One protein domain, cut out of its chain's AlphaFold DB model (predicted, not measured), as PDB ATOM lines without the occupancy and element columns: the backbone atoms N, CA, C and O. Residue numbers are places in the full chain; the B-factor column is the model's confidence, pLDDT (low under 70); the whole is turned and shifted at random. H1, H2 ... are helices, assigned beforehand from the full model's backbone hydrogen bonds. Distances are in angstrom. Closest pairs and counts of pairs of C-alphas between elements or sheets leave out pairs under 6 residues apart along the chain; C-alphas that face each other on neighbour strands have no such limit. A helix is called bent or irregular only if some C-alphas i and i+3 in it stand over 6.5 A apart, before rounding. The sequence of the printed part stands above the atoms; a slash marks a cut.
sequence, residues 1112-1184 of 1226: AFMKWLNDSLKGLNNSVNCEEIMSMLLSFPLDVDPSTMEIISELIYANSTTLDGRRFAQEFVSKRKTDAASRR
ATOM      1  N   ALA A1112      46.625  54.679 -45.817       83.81
ATOM      2  CA  ALA A1112      47.206  53.629 -44.984       83.81
ATOM      3  C   ALA A1112      46.190  53.110 -43.951       83.81
ATOM      4  O   ALA A1112      46.013  51.898 -43.830       83.81
ATOM      5  N   PHE A1113      45.470  54.011 -43.274       90.88
ATOM      6  CA  PHE A1113      44.393  53.655 -42.349       90.88
ATOM      7  C   PHE A1113      43.236  52.945 -43.069       90.88
ATOM      8  O   PHE A1113      42.816  51.882 -42.624       90.88
ATOM      9  N   MET A1114      42.803  53.442 -44.234       90.94
ATOM     10  CA  MET A1114      41.764  52.797 -45.054       90.94
ATOM     11  C   MET A1114      42.164  51.397 -45.534       90.94
ATOM     12  O   MET A1114      41.334  50.488 -45.536       90.94
ATOM     13  N   LYS A1115      43.438  51.185 -45.900       91.50
ATOM     14  CA  LYS A1115      43.950  49.846 -46.240       91.50
ATOM     15  C   LYS A1115      43.960  48.914 -45.034       91.50
ATOM     16  O   LYS A1115      43.575  47.762 -45.183       91.50
ATOM     17  N   TRP A1116      44.353  49.400 -43.856       93.12
ATOM     18  CA  TRP A1116      44.288  48.611 -42.623       93.12
ATOM     19  C   TRP A1116      42.843  48.283 -42.206       93.12
ATOM     20  O   TRP A1116      42.591  47.160 -41.776       93.12
ATOM     21  N   LEU A1117      41.899  49.216 -42.375       92.44
ATOM     22  CA  LEU A1117      40.466  48.992 -42.148       92.44
ATOM     23  C   LEU A1117      39.947  47.854 -43.033       92.44
ATOM     24  O   LEU A1117      39.434  46.867 -42.515       92.44
ATOM     25  N   ASN A1118      40.177  47.955 -44.346       91.62
ATOM     26  CA  ASN A1118      39.849  46.902 -45.310       91.62
ATOM     27  C   ASN A1118      40.461  45.552 -44.906       91.62
ATOM     28  O   ASN A1118      39.768  44.543 -44.889       91.62
ATOM     29  N   ASP A1119      41.755  45.527 -44.569       92.31
ATOM     30  CA  ASP A1119      42.483  44.303 -44.214       92.31
ATOM     31  C   ASP A1119      41.958  43.654 -42.921       92.31
ATOM     32  O   ASP A1119      41.835  42.434 -42.845       92.31
ATOM     33  N   SER A1120      41.570  44.471 -41.939       90.38
ATOM     34  CA  SER A1120      41.054  44.016 -40.639       90.38
ATOM     35  C   SER A1120      39.592  43.582 -40.680       90.38
ATOM     36  O   SER A1120      39.153  42.852 -39.799       90.38
ATOM     37  N   LEU A1121      38.844  44.006 -41.701       90.19
ATOM     38  CA  LEU A1121      37.453  43.616 -41.941       90.19
ATOM     39  C   LEU A1121      37.322  42.401 -42.883       90.19
ATOM     40  O   LEU A1121      36.214  41.963 -43.174       90.19
ATOM     41  N   LYS A1122      38.433  41.770 -43.295       86.94
ATOM     42  CA  LYS A1122      38.432  40.532 -44.109       86.94
ATOM     43  C   LYS A1122      37.843  39.291 -43.420       86.94
ATOM     44  O   LYS A1122      37.768  38.242 -44.049       86.94
ATOM     45  N   GLY A1123      37.458  39.393 -42.146       81.50
ATOM     46  CA  GLY A1123      36.763  38.341 -41.393       81.50
ATOM     47  C   GLY A1123      35.249  38.546 -41.249       81.50
ATOM     48  O   GLY A1123      34.627  37.826 -40.467       81.50
ATOM     49  N   LEU A1124      34.655  39.541 -41.919       84.06
ATOM     50  CA  LEU A1124      33.201  39.747 -41.938       84.06
ATOM     51  C   LEU A1124      32.457  38.560 -42.578       84.06
ATOM     52  O   LEU A1124      33.008  37.825 -43.399       84.06
ATOM     53  N   ASN A1125      31.191  38.381 -42.205       84.50
ATOM     54  CA  ASN A1125      30.317  37.366 -42.786       84.50
ATOM     55  C   ASN A1125      29.992  37.722 -44.255       84.50
ATOM     56  O   ASN A1125      29.667  38.869 -44.553       84.50
ATOM     57  N   ASN A1126      30.006  36.736 -45.163       79.94
ATOM     58  CA  ASN A1126      29.845  36.930 -46.621       79.94
ATOM     59  C   ASN A1126      28.550  37.649 -47.065       79.94
ATOM     60  O   ASN A1126      28.450  38.056 -48.219       79.94
ATOM     61  N   SER A1127      27.547  37.754 -46.192       78.75
ATOM     62  CA  SER A1127      26.272  38.431 -46.442       78.75
ATOM     63  C   SER A1127      26.287  39.933 -46.135       78.75
ATOM     64  O   SER A1127      25.272  40.590 -46.347       78.75
ATOM     65  N   VAL A1128      27.383  40.473 -45.590       83.38
ATOM     66  CA  VAL A1128      27.456  41.850 -45.083       83.38
ATOM     67  C   VAL A1128      28.421  42.685 -45.918       83.38
ATOM     68  O   VAL A1128      29.550  42.265 -46.182       83.38
ATOM     69  N   ASN A1129      28.005  43.890 -46.309       85.75
ATOM     70  CA  ASN A1129      28.856  44.786 -47.083       85.75
ATOM     71  C   ASN A1129      29.965  45.394 -46.202       85.75
ATOM     72  O   ASN A1129      29.706  46.123 -45.242       85.75
ATOM     73  N   CYS A1130      31.227  45.131 -46.551       87.38
ATOM     74  CA  CYS A1130      32.369  45.692 -45.836       87.38
ATOM     75  C   CYS A1130      32.476  47.220 -45.987       87.38
ATOM     76  O   CYS A1130      32.994  47.877 -45.084       87.38
ATOM     77  N   GLU A1131      31.966  47.800 -47.079       89.88
ATOM     78  CA  GLU A1131      31.987  49.249 -47.313       89.88
ATOM     79  C   GLU A1131      31.022  49.999 -46.389       89.88
ATOM     80  O   GLU A1131      31.371  51.054 -45.864       89.88
ATOM     81  N   GLU A1132      29.861  49.407 -46.104       90.56
ATOM     82  CA  GLU A1132      28.852  49.932 -45.178       90.56
ATOM     83  C   GLU A1132      29.369  49.949 -43.730       90.56
ATOM     84  O   GLU A1132      29.283  50.965 -43.030       90.56
ATOM     85  N   ILE A1133      30.027  48.862 -43.305       90.56
ATOM     86  CA  ILE A1133      30.697  48.804 -42.000       90.56
ATOM     87  C   ILE A1133      31.863  49.787 -41.937       90.56
ATOM     88  O   ILE A1133      32.033  50.450 -40.917       90.56
ATOM     89  N   MET A1134      32.638  49.958 -43.013       90.62
ATOM     90  CA  MET A1134      33.656  51.009 -43.051       90.62
ATOM     91  C   MET A1134      33.043  52.407 -42.935       90.62
ATOM     92  O   MET A1134      33.574  53.212 -42.172       90.62
ATOM     93  N   SER A1135      31.927  52.709 -43.609       89.50
ATOM     94  CA  SER A1135      31.284  54.024 -43.493       89.50
ATOM     95  C   SER A1135      30.719  54.282 -42.096       89.50
ATOM     96  O   SER A1135      30.923  55.370 -41.561       89.50
ATOM     97  N   MET A1136      30.095  53.285 -41.461       90.31
ATOM     98  CA  MET A1136      29.546  53.431 -40.108       90.31
ATOM     99  C   MET A1136      30.635  53.444 -39.025       90.31
ATOM    100  O   MET A1136      30.535  54.184 -38.053       90.31
ATOM    101  N   LEU A1137      31.743  52.720 -39.209       91.25
ATOM    102  CA  LEU A1137      32.920  52.895 -38.355       91.25
ATOM    103  C   LEU A1137      33.495  54.311 -38.494       91.25
ATOM    104  O   LEU A1137      33.883  54.928 -37.501       91.25
ATOM    105  N   LEU A1138      33.548  54.846 -39.716       89.62
ATOM    106  CA  LEU A1138      34.056  56.187 -39.993       89.62
ATOM    107  C   LEU A1138      33.113  57.312 -39.537       89.62
ATOM    108  O   LEU A1138      33.626  58.400 -39.281       89.62
ATOM    109  N   SER A1139      31.809  57.074 -39.360       87.69
ATOM    110  CA  SER A1139      30.871  58.089 -38.851       87.69
ATOM    111  C   SER A1139      30.994  58.348 -37.344       87.69
ATOM    112  O   SER A1139      30.644  59.438 -36.895       87.69
ATOM    113  N   PHE A1140      31.559  57.421 -36.557       87.75
ATOM    114  CA  PHE A1140      31.862  57.688 -35.143       87.75
ATOM    115  C   PHE A1140      32.847  58.871 -34.973       87.75
ATOM    116  O   PHE A1140      33.729  59.051 -35.822       87.75
ATOM    117  N   PRO A1141      32.772  59.657 -33.882       84.19
ATOM    118  CA  PRO A1141      33.716  60.746 -33.603       84.19
ATOM    119  C   PRO A1141      35.192  60.313 -33.513       84.19
ATOM    120  O   PRO A1141      35.518  59.136 -33.361       84.19
ATOM    121  N   LEU A1142      36.119  61.279 -33.591       72.12
ATOM    122  CA  LEU A1142      37.559  61.029 -33.399       72.12
ATOM    123  C   LEU A1142      37.925  60.728 -31.937       72.12
ATOM    124  O   LEU A1142      38.825  59.925 -31.673       72.12
ATOM    125  N   ASP A1143      37.226  61.358 -30.996       70.62
ATOM    126  CA  ASP A1143      37.300  61.045 -29.575       70.62
ATOM    127  C   ASP A1143      36.166  60.074 -29.228       70.62
ATOM    128  O   ASP A1143      35.039  60.456 -28.941       70.62
ATOM    129  N   VAL A1144      36.492  58.787 -29.354       78.06
ATOM    130  CA  VAL A1144      35.600  57.651 -29.093       78.06
ATOM    131  C   VAL A1144      35.536  57.387 -27.588       78.06
ATOM    132  O   VAL A1144      36.539  56.992 -26.987       78.06
ATOM    133  N   ASP A1145      34.356  57.588 -27.003       78.31
ATOM    134  CA  ASP A1145      34.043  57.267 -25.608       78.31
ATOM    135  C   ASP A1145      34.071  55.748 -25.336       78.31
ATOM    136  O   ASP A1145      33.946  54.948 -26.269       78.31
ATOM    137  N   PRO A1146      34.210  55.301 -24.070       85.00
ATOM    138  CA  PRO A1146      34.219  53.873 -23.734       85.00
ATOM    139  C   PRO A1146      32.944  53.139 -24.181       85.00
ATOM    140  O   PRO A1146      33.043  52.030 -24.697       85.00
ATOM    141  N   SER A1147      31.776  53.779 -24.093       87.38
ATOM    142  CA  SER A1147      30.513  53.248 -24.627       87.38
ATOM    143  C   SER A1147      30.543  53.104 -26.152       87.38
ATOM    144  O   SER A1147      30.080  52.108 -26.698       87.38
ATOM    145  N   THR A1148      31.148  54.051 -26.871       87.06
ATOM    146  CA  THR A1148      31.336  53.944 -28.325       87.06
ATOM    147  C   THR A1148      32.366  52.867 -28.687       87.06
ATOM    148  O   THR A1148      32.220  52.213 -29.715       87.06
ATOM    149  N   MET A1149      33.370  52.604 -27.842       90.56
ATOM    150  CA  MET A1149      34.258  51.442 -27.996       90.56
ATOM    151  C   MET A1149      33.503  50.114 -27.814       90.56
ATOM    152  O   MET A1149      33.783  49.160 -28.542       90.56
ATOM    153  N   GLU A1150      32.539  50.052 -26.894       93.75
ATOM    154  CA  GLU A1150      31.658  48.891 -26.722       93.75
ATOM    155  C   GLU A1150      30.752  48.701 -27.949       93.75
ATOM    156  O   GLU A1150      30.808  47.629 -28.551       93.75
ATOM    157  N   ILE A1151      30.078  49.756 -28.428       94.44
ATOM    158  CA  ILE A1151      29.263  49.749 -29.664       94.44
ATOM    159  C   ILE A1151      30.086  49.307 -30.890       94.44
ATOM    160  O   ILE A1151      29.627  48.491 -31.686       94.44
ATOM    161  N   ILE A1152      31.328  49.785 -31.044       93.88
ATOM    162  CA  ILE A1152      32.228  49.338 -32.124       93.88
ATOM    163  C   ILE A1152      32.567  47.845 -31.974       93.88
ATOM    164  O   ILE A1152      32.702  47.146 -32.979       93.88
ATOM    165  N   SER A1153      32.697  47.331 -30.747       94.31
ATOM    166  CA  SER A1153      32.942  45.902 -30.528       94.31
ATOM    167  C   SER A1153      31.714  45.041 -30.844       94.31
ATOM    168  O   SER A1153      31.856  44.014 -31.505       94.31
ATOM    169  N   GLU A1154      30.518  45.491 -30.459       95.12
ATOM    170  CA  GLU A1154      29.236  44.843 -30.762       95.12
ATOM    171  C   GLU A1154      28.962  44.823 -32.266       95.12
ATOM    172  O   GLU A1154      28.626  43.772 -32.808       95.12
ATOM    173  N   LEU A1155      29.214  45.935 -32.967       93.06
ATOM    174  CA  LEU A1155      29.103  46.024 -34.423       93.06
ATOM    175  C   LEU A1155      29.953  44.961 -35.137       93.06
ATOM    176  O   LEU A1155      29.512  44.372 -36.127       93.06
ATOM    177  N   ILE A1156      31.163  44.696 -34.639       94.31
ATOM    178  CA  ILE A1156      32.042  43.668 -35.205       94.31
ATOM    179  C   ILE A1156      31.561  42.260 -34.847       94.31
ATOM    180  O   ILE A1156      31.558  41.415 -35.734       94.31
ATOM    181  N   TYR A1157      31.104  41.993 -33.619       94.38
ATOM    182  CA  TYR A1157      30.567  40.668 -33.266       94.38
ATOM    183  C   TYR A1157      29.234  40.348 -33.969       94.38
ATOM    184  O   TYR A1157      28.978  39.189 -34.287       94.38
ATOM    185  N   ALA A1158      28.403  41.352 -34.265       92.38
ATOM    186  CA  ALA A1158      27.168  41.178 -35.032       92.38
ATOM    187  C   ALA A1158      27.437  40.792 -36.499       92.38
ATOM    188  O   ALA A1158      26.699  40.003 -37.086       92.38
ATOM    189  N   ASN A1159      28.516  41.318 -37.090       89.75
ATOM    190  CA  ASN A1159      28.803  41.181 -38.522       89.75
ATOM    191  C   ASN A1159      30.010  40.286 -38.855       89.75
ATOM    192  O   ASN A1159      30.265  40.001 -40.025       89.75
ATOM    193  N   SER A1160      30.741  39.807 -37.849       89.62
ATOM    194  CA  SER A1160      31.812  38.822 -37.973       89.62
ATOM    195  C   SER A1160      31.710  37.767 -36.882       89.62
ATOM    196  O   SER A1160      31.759  38.051 -35.690       89.62
ATOM    197  N   THR A1161      31.690  36.512 -37.315       86.88
ATOM    198  CA  THR A1161      31.790  35.333 -36.446       86.88
ATOM    199  C   THR A1161      33.232  34.975 -36.049       86.88
ATOM    200  O   THR A1161      33.435  34.020 -35.301       86.88
ATOM    201  N   THR A1162      34.247  35.703 -36.541       87.56
ATOM    202  CA  THR A1162      35.672  35.331 -36.390       87.56
ATOM    203  C   THR A1162      36.598  36.447 -35.890       87.56
ATOM    204  O   THR A1162      37.691  36.147 -35.404       87.56
ATOM    205  N   LEU A1163      36.191  37.717 -35.969       90.56
ATOM    206  CA  LEU A1163      36.973  38.858 -35.488       90.56
ATOM    207  C   LEU A1163      36.711  39.139 -34.001       90.56
ATOM    208  O   LEU A1163      35.574  39.177 -33.538       90.56
ATOM    209  N   ASP A1164      37.779  39.413 -33.249       91.88
ATOM    210  CA  ASP A1164      37.677  39.853 -31.855       91.88
ATOM    211  C   ASP A1164      37.319  41.350 -31.803       91.88
ATOM    212  O   ASP A1164      38.200  42.215 -31.796       91.88
ATOM    213  N   GLY A1165      36.016  41.653 -31.779       93.81
ATOM    214  CA  GLY A1165      35.470  43.012 -31.778       93.81
ATOM    215  C   GLY A1165      36.065  43.936 -30.713       93.81
ATOM    216  O   GLY A1165      36.330  45.104 -30.996       93.81
ATOM    217  N   ARG A1166      36.374  43.430 -29.511       93.50
ATOM    218  CA  ARG A1166      37.006  44.225 -28.439       93.50
ATOM    219  C   ARG A1166      38.434  44.643 -28.787       93.50
ATOM    220  O   ARG A1166      38.811  45.788 -28.537       93.50
ATOM    221  N   ARG A1167      39.225  43.761 -29.412       93.62
ATOM    222  CA  ARG A1167      40.557  44.125 -29.935       93.62
ATOM    223  C   ARG A1167      40.456  45.046 -31.140       93.62
ATOM    224  O   ARG A1167      41.220  46.003 -31.222       93.62
ATOM    225  N   PHE A1168      39.514  44.776 -32.045       94.62
ATOM    226  CA  PHE A1168      39.277  45.621 -33.211       94.62
ATOM    227  C   PHE A1168      38.968  47.055 -32.781       94.62
ATOM    228  O   PHE A1168      39.614  47.974 -33.271       94.62
ATOM    229  N   ALA A1169      38.058  47.257 -31.824       94.44
ATOM    230  CA  ALA A1169      37.697  48.582 -31.331       94.44
ATOM    231  C   ALA A1169      38.905  49.326 -30.725       94.44
ATOM    232  O   ALA A1169      39.135  50.498 -31.029       94.44
ATOM    233  N   GLN A1170      39.739  48.637 -29.939       92.81
ATOM    234  CA  GLN A1170      40.969  49.205 -29.377       92.81
ATOM    235  C   GLN A1170      41.997  49.585 -30.454       92.81
ATOM    236  O   GLN A1170      42.550  50.690 -30.417       92.81
ATOM    237  N   GLU A1171      42.244  48.718 -31.443       93.00
ATOM    238  CA  GLU A1171      43.140  49.044 -32.556       93.00
ATOM    239  C   GLU A1171      42.569  50.138 -33.465       93.00
ATOM    240  O   GLU A1171      43.326  51.007 -33.894       93.00
ATOM    241  N   PHE A1172      41.258  50.148 -33.709       93.00
ATOM    242  CA  PHE A1172      40.564  51.156 -34.505       93.00
ATOM    243  C   PHE A1172      40.717  52.547 -33.892       93.00
ATOM    244  O   PHE A1172      41.206  53.453 -34.565       93.00
ATOM    245  N   VAL A1173      40.398  52.713 -32.604       91.88
ATOM    246  CA  VAL A1173      40.552  53.996 -31.898       91.88
ATOM    247  C   VAL A1173      42.018  54.429 -31.860       91.88
ATOM    248  O   VAL A1173      42.331  55.580 -32.164       91.88
ATOM    249  N   SER A1174      42.940  53.506 -31.565       90.56
ATOM    250  CA  SER A1174      44.383  53.782 -31.557       90.56
ATOM    251  C   SER A1174      44.894  54.253 -32.927       90.56
ATOM    252  O   SER A1174      45.601  55.261 -33.030       90.56
ATOM    253  N   LYS A1175      44.487  53.580 -34.008       89.06
ATOM    254  CA  LYS A1175      44.914  53.888 -35.381       89.06
ATOM    255  C   LYS A1175      44.238  55.137 -35.935       89.06
ATOM    256  O   LYS A1175      44.909  55.943 -36.566       89.06
ATOM    257  N   ARG A1176      42.966  55.380 -35.611       87.94
ATOM    258  CA  ARG A1176      42.248  56.605 -35.989       87.94
ATOM    259  C   ARG A1176      42.821  57.841 -35.286       87.94
ATOM    260  O   ARG A1176      43.081  58.851 -35.939       87.94
ATOM    261  N   LYS A1177      43.114  57.749 -33.981       87.88
ATOM    262  CA  LYS A1177      43.763  58.837 -33.222       87.88
ATOM    263  C   LYS A1177      45.210  59.064 -33.670       87.88
ATOM    264  O   LYS A1177      45.631  60.216 -33.748       87.88
ATOM    265  N   THR A1178      45.964  58.018 -34.027       86.88
ATOM    266  CA  THR A1178      47.317  58.192 -34.596       86.88
ATOM    267  C   THR A1178      47.314  58.695 -36.042       86.88
ATOM    268  O   THR A1178      48.217  59.453 -36.385       86.88
ATOM    269  N   ASP A1179      46.300  58.403 -36.863       86.56
ATOM    270  CA  ASP A1179      46.141  59.003 -38.200       86.56
ATOM    271  C   ASP A1179      45.878  60.515 -38.102       86.56
ATOM    272  O   ASP A1179      46.593  61.328 -38.698       86.56
ATOM    273  N   ALA A1180      44.927  60.907 -37.247       84.75
ATOM    274  CA  ALA A1180      44.631  62.307 -36.952       84.75
ATOM    275  C   ALA A1180      45.842  63.041 -36.339       84.75
ATOM    276  O   ALA A1180      46.166  64.157 -36.755       84.75
ATOM    277  N   ALA A1181      46.559  62.415 -35.399       81.75
ATOM    278  CA  ALA A1181      47.767  62.985 -34.800       81.75
ATOM    279  C   ALA A1181      48.933  63.092 -35.798       81.75
ATOM    280  O   ALA A1181      49.637  64.099 -35.796       81.75
ATOM    281  N   SER A1182      49.110  62.110 -36.689       72.94
ATOM    282  CA  SER A1182      50.118  62.136 -37.758       72.94
ATOM    283  C   SER A1182      49.866  63.295 -38.727       72.94
ATOM    284  O   SER A1182      50.783  64.050 -39.056       72.94
ATOM    285  N   ARG A1183      48.599  63.534 -39.098       67.62
ATOM    286  CA  ARG A1183      48.205  64.703 -39.900       67.62
ATOM    287  C   ARG A1183      48.391  66.028 -39.149       67.62
ATOM    288  O   ARG A1183      48.941  66.957 -39.735       67.62
ATOM    289  N   ARG A1184      48.036  66.121 -37.858       62.75
ATOM    290  CA  ARG A1184      48.320  67.318 -37.029       62.75
ATOM    291  C   ARG A1184      49.830  67.573 -36.875       62.75
ATOM    292  O   ARG A1184      50.252  68.727 -36.888       62.75
TER     293      ARG A1184
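This is residues 1112 to 1184 of the 1226 residues of an uncharacterized protein of Heterobasidion irregulare (strain TC 32-1) (UniProt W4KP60). Four helices form two crossed layers: the longest, H4, with H1 alongside it, and H2 beside H3. H3 crosses the first part of H4. The printed part has 73 residues, all helix in class, with H1, H2, H3 and H4 in chain order and no named strand. It is compact, radius of gyration of the C-alphas 11.6 A, spanning 37 by 25 by 18 A.

H4, residues 1165 to 1184, touches H1, residues 1112 to 1120, at a shallow tilt of 8 degrees, opposite ways; their closest C-alphas, Phe 1113 and Asp 1179, are 7.0 A apart. With residues 1165 to 1173 alone, H4 touches H3, residues 1146 to 1159, at a steep tilt of 59 degrees; the closest C-alphas, Ser 1153 and Gly 1165, are 4.0 A apart. H2, residues 1130 to 1139, only just touches H1, with 3 pairs of C-alphas within 8 A, the closest Leu 1117 and Met 1134 at 7.2 A. H2 and H3 are close but not clearly touching, the closest C-alphas, Leu 1137 and Ile 1152, 7.2 A apart. H2 and H4 are apart. In H1, H2, H3 and H4 every O i to N i+4 pair is within hydrogen-bond range.

H4 measures 28.0 A, ending at C-alpha 1184 (48.320, 67.318, -37.029); H3 measures 20.2 A. H1 begins at C-alpha 1112 (47.206, 53.629, -44.984).

The printed part has no cut and no long link. Residues 1183 to 1184 have pLDDT under 70.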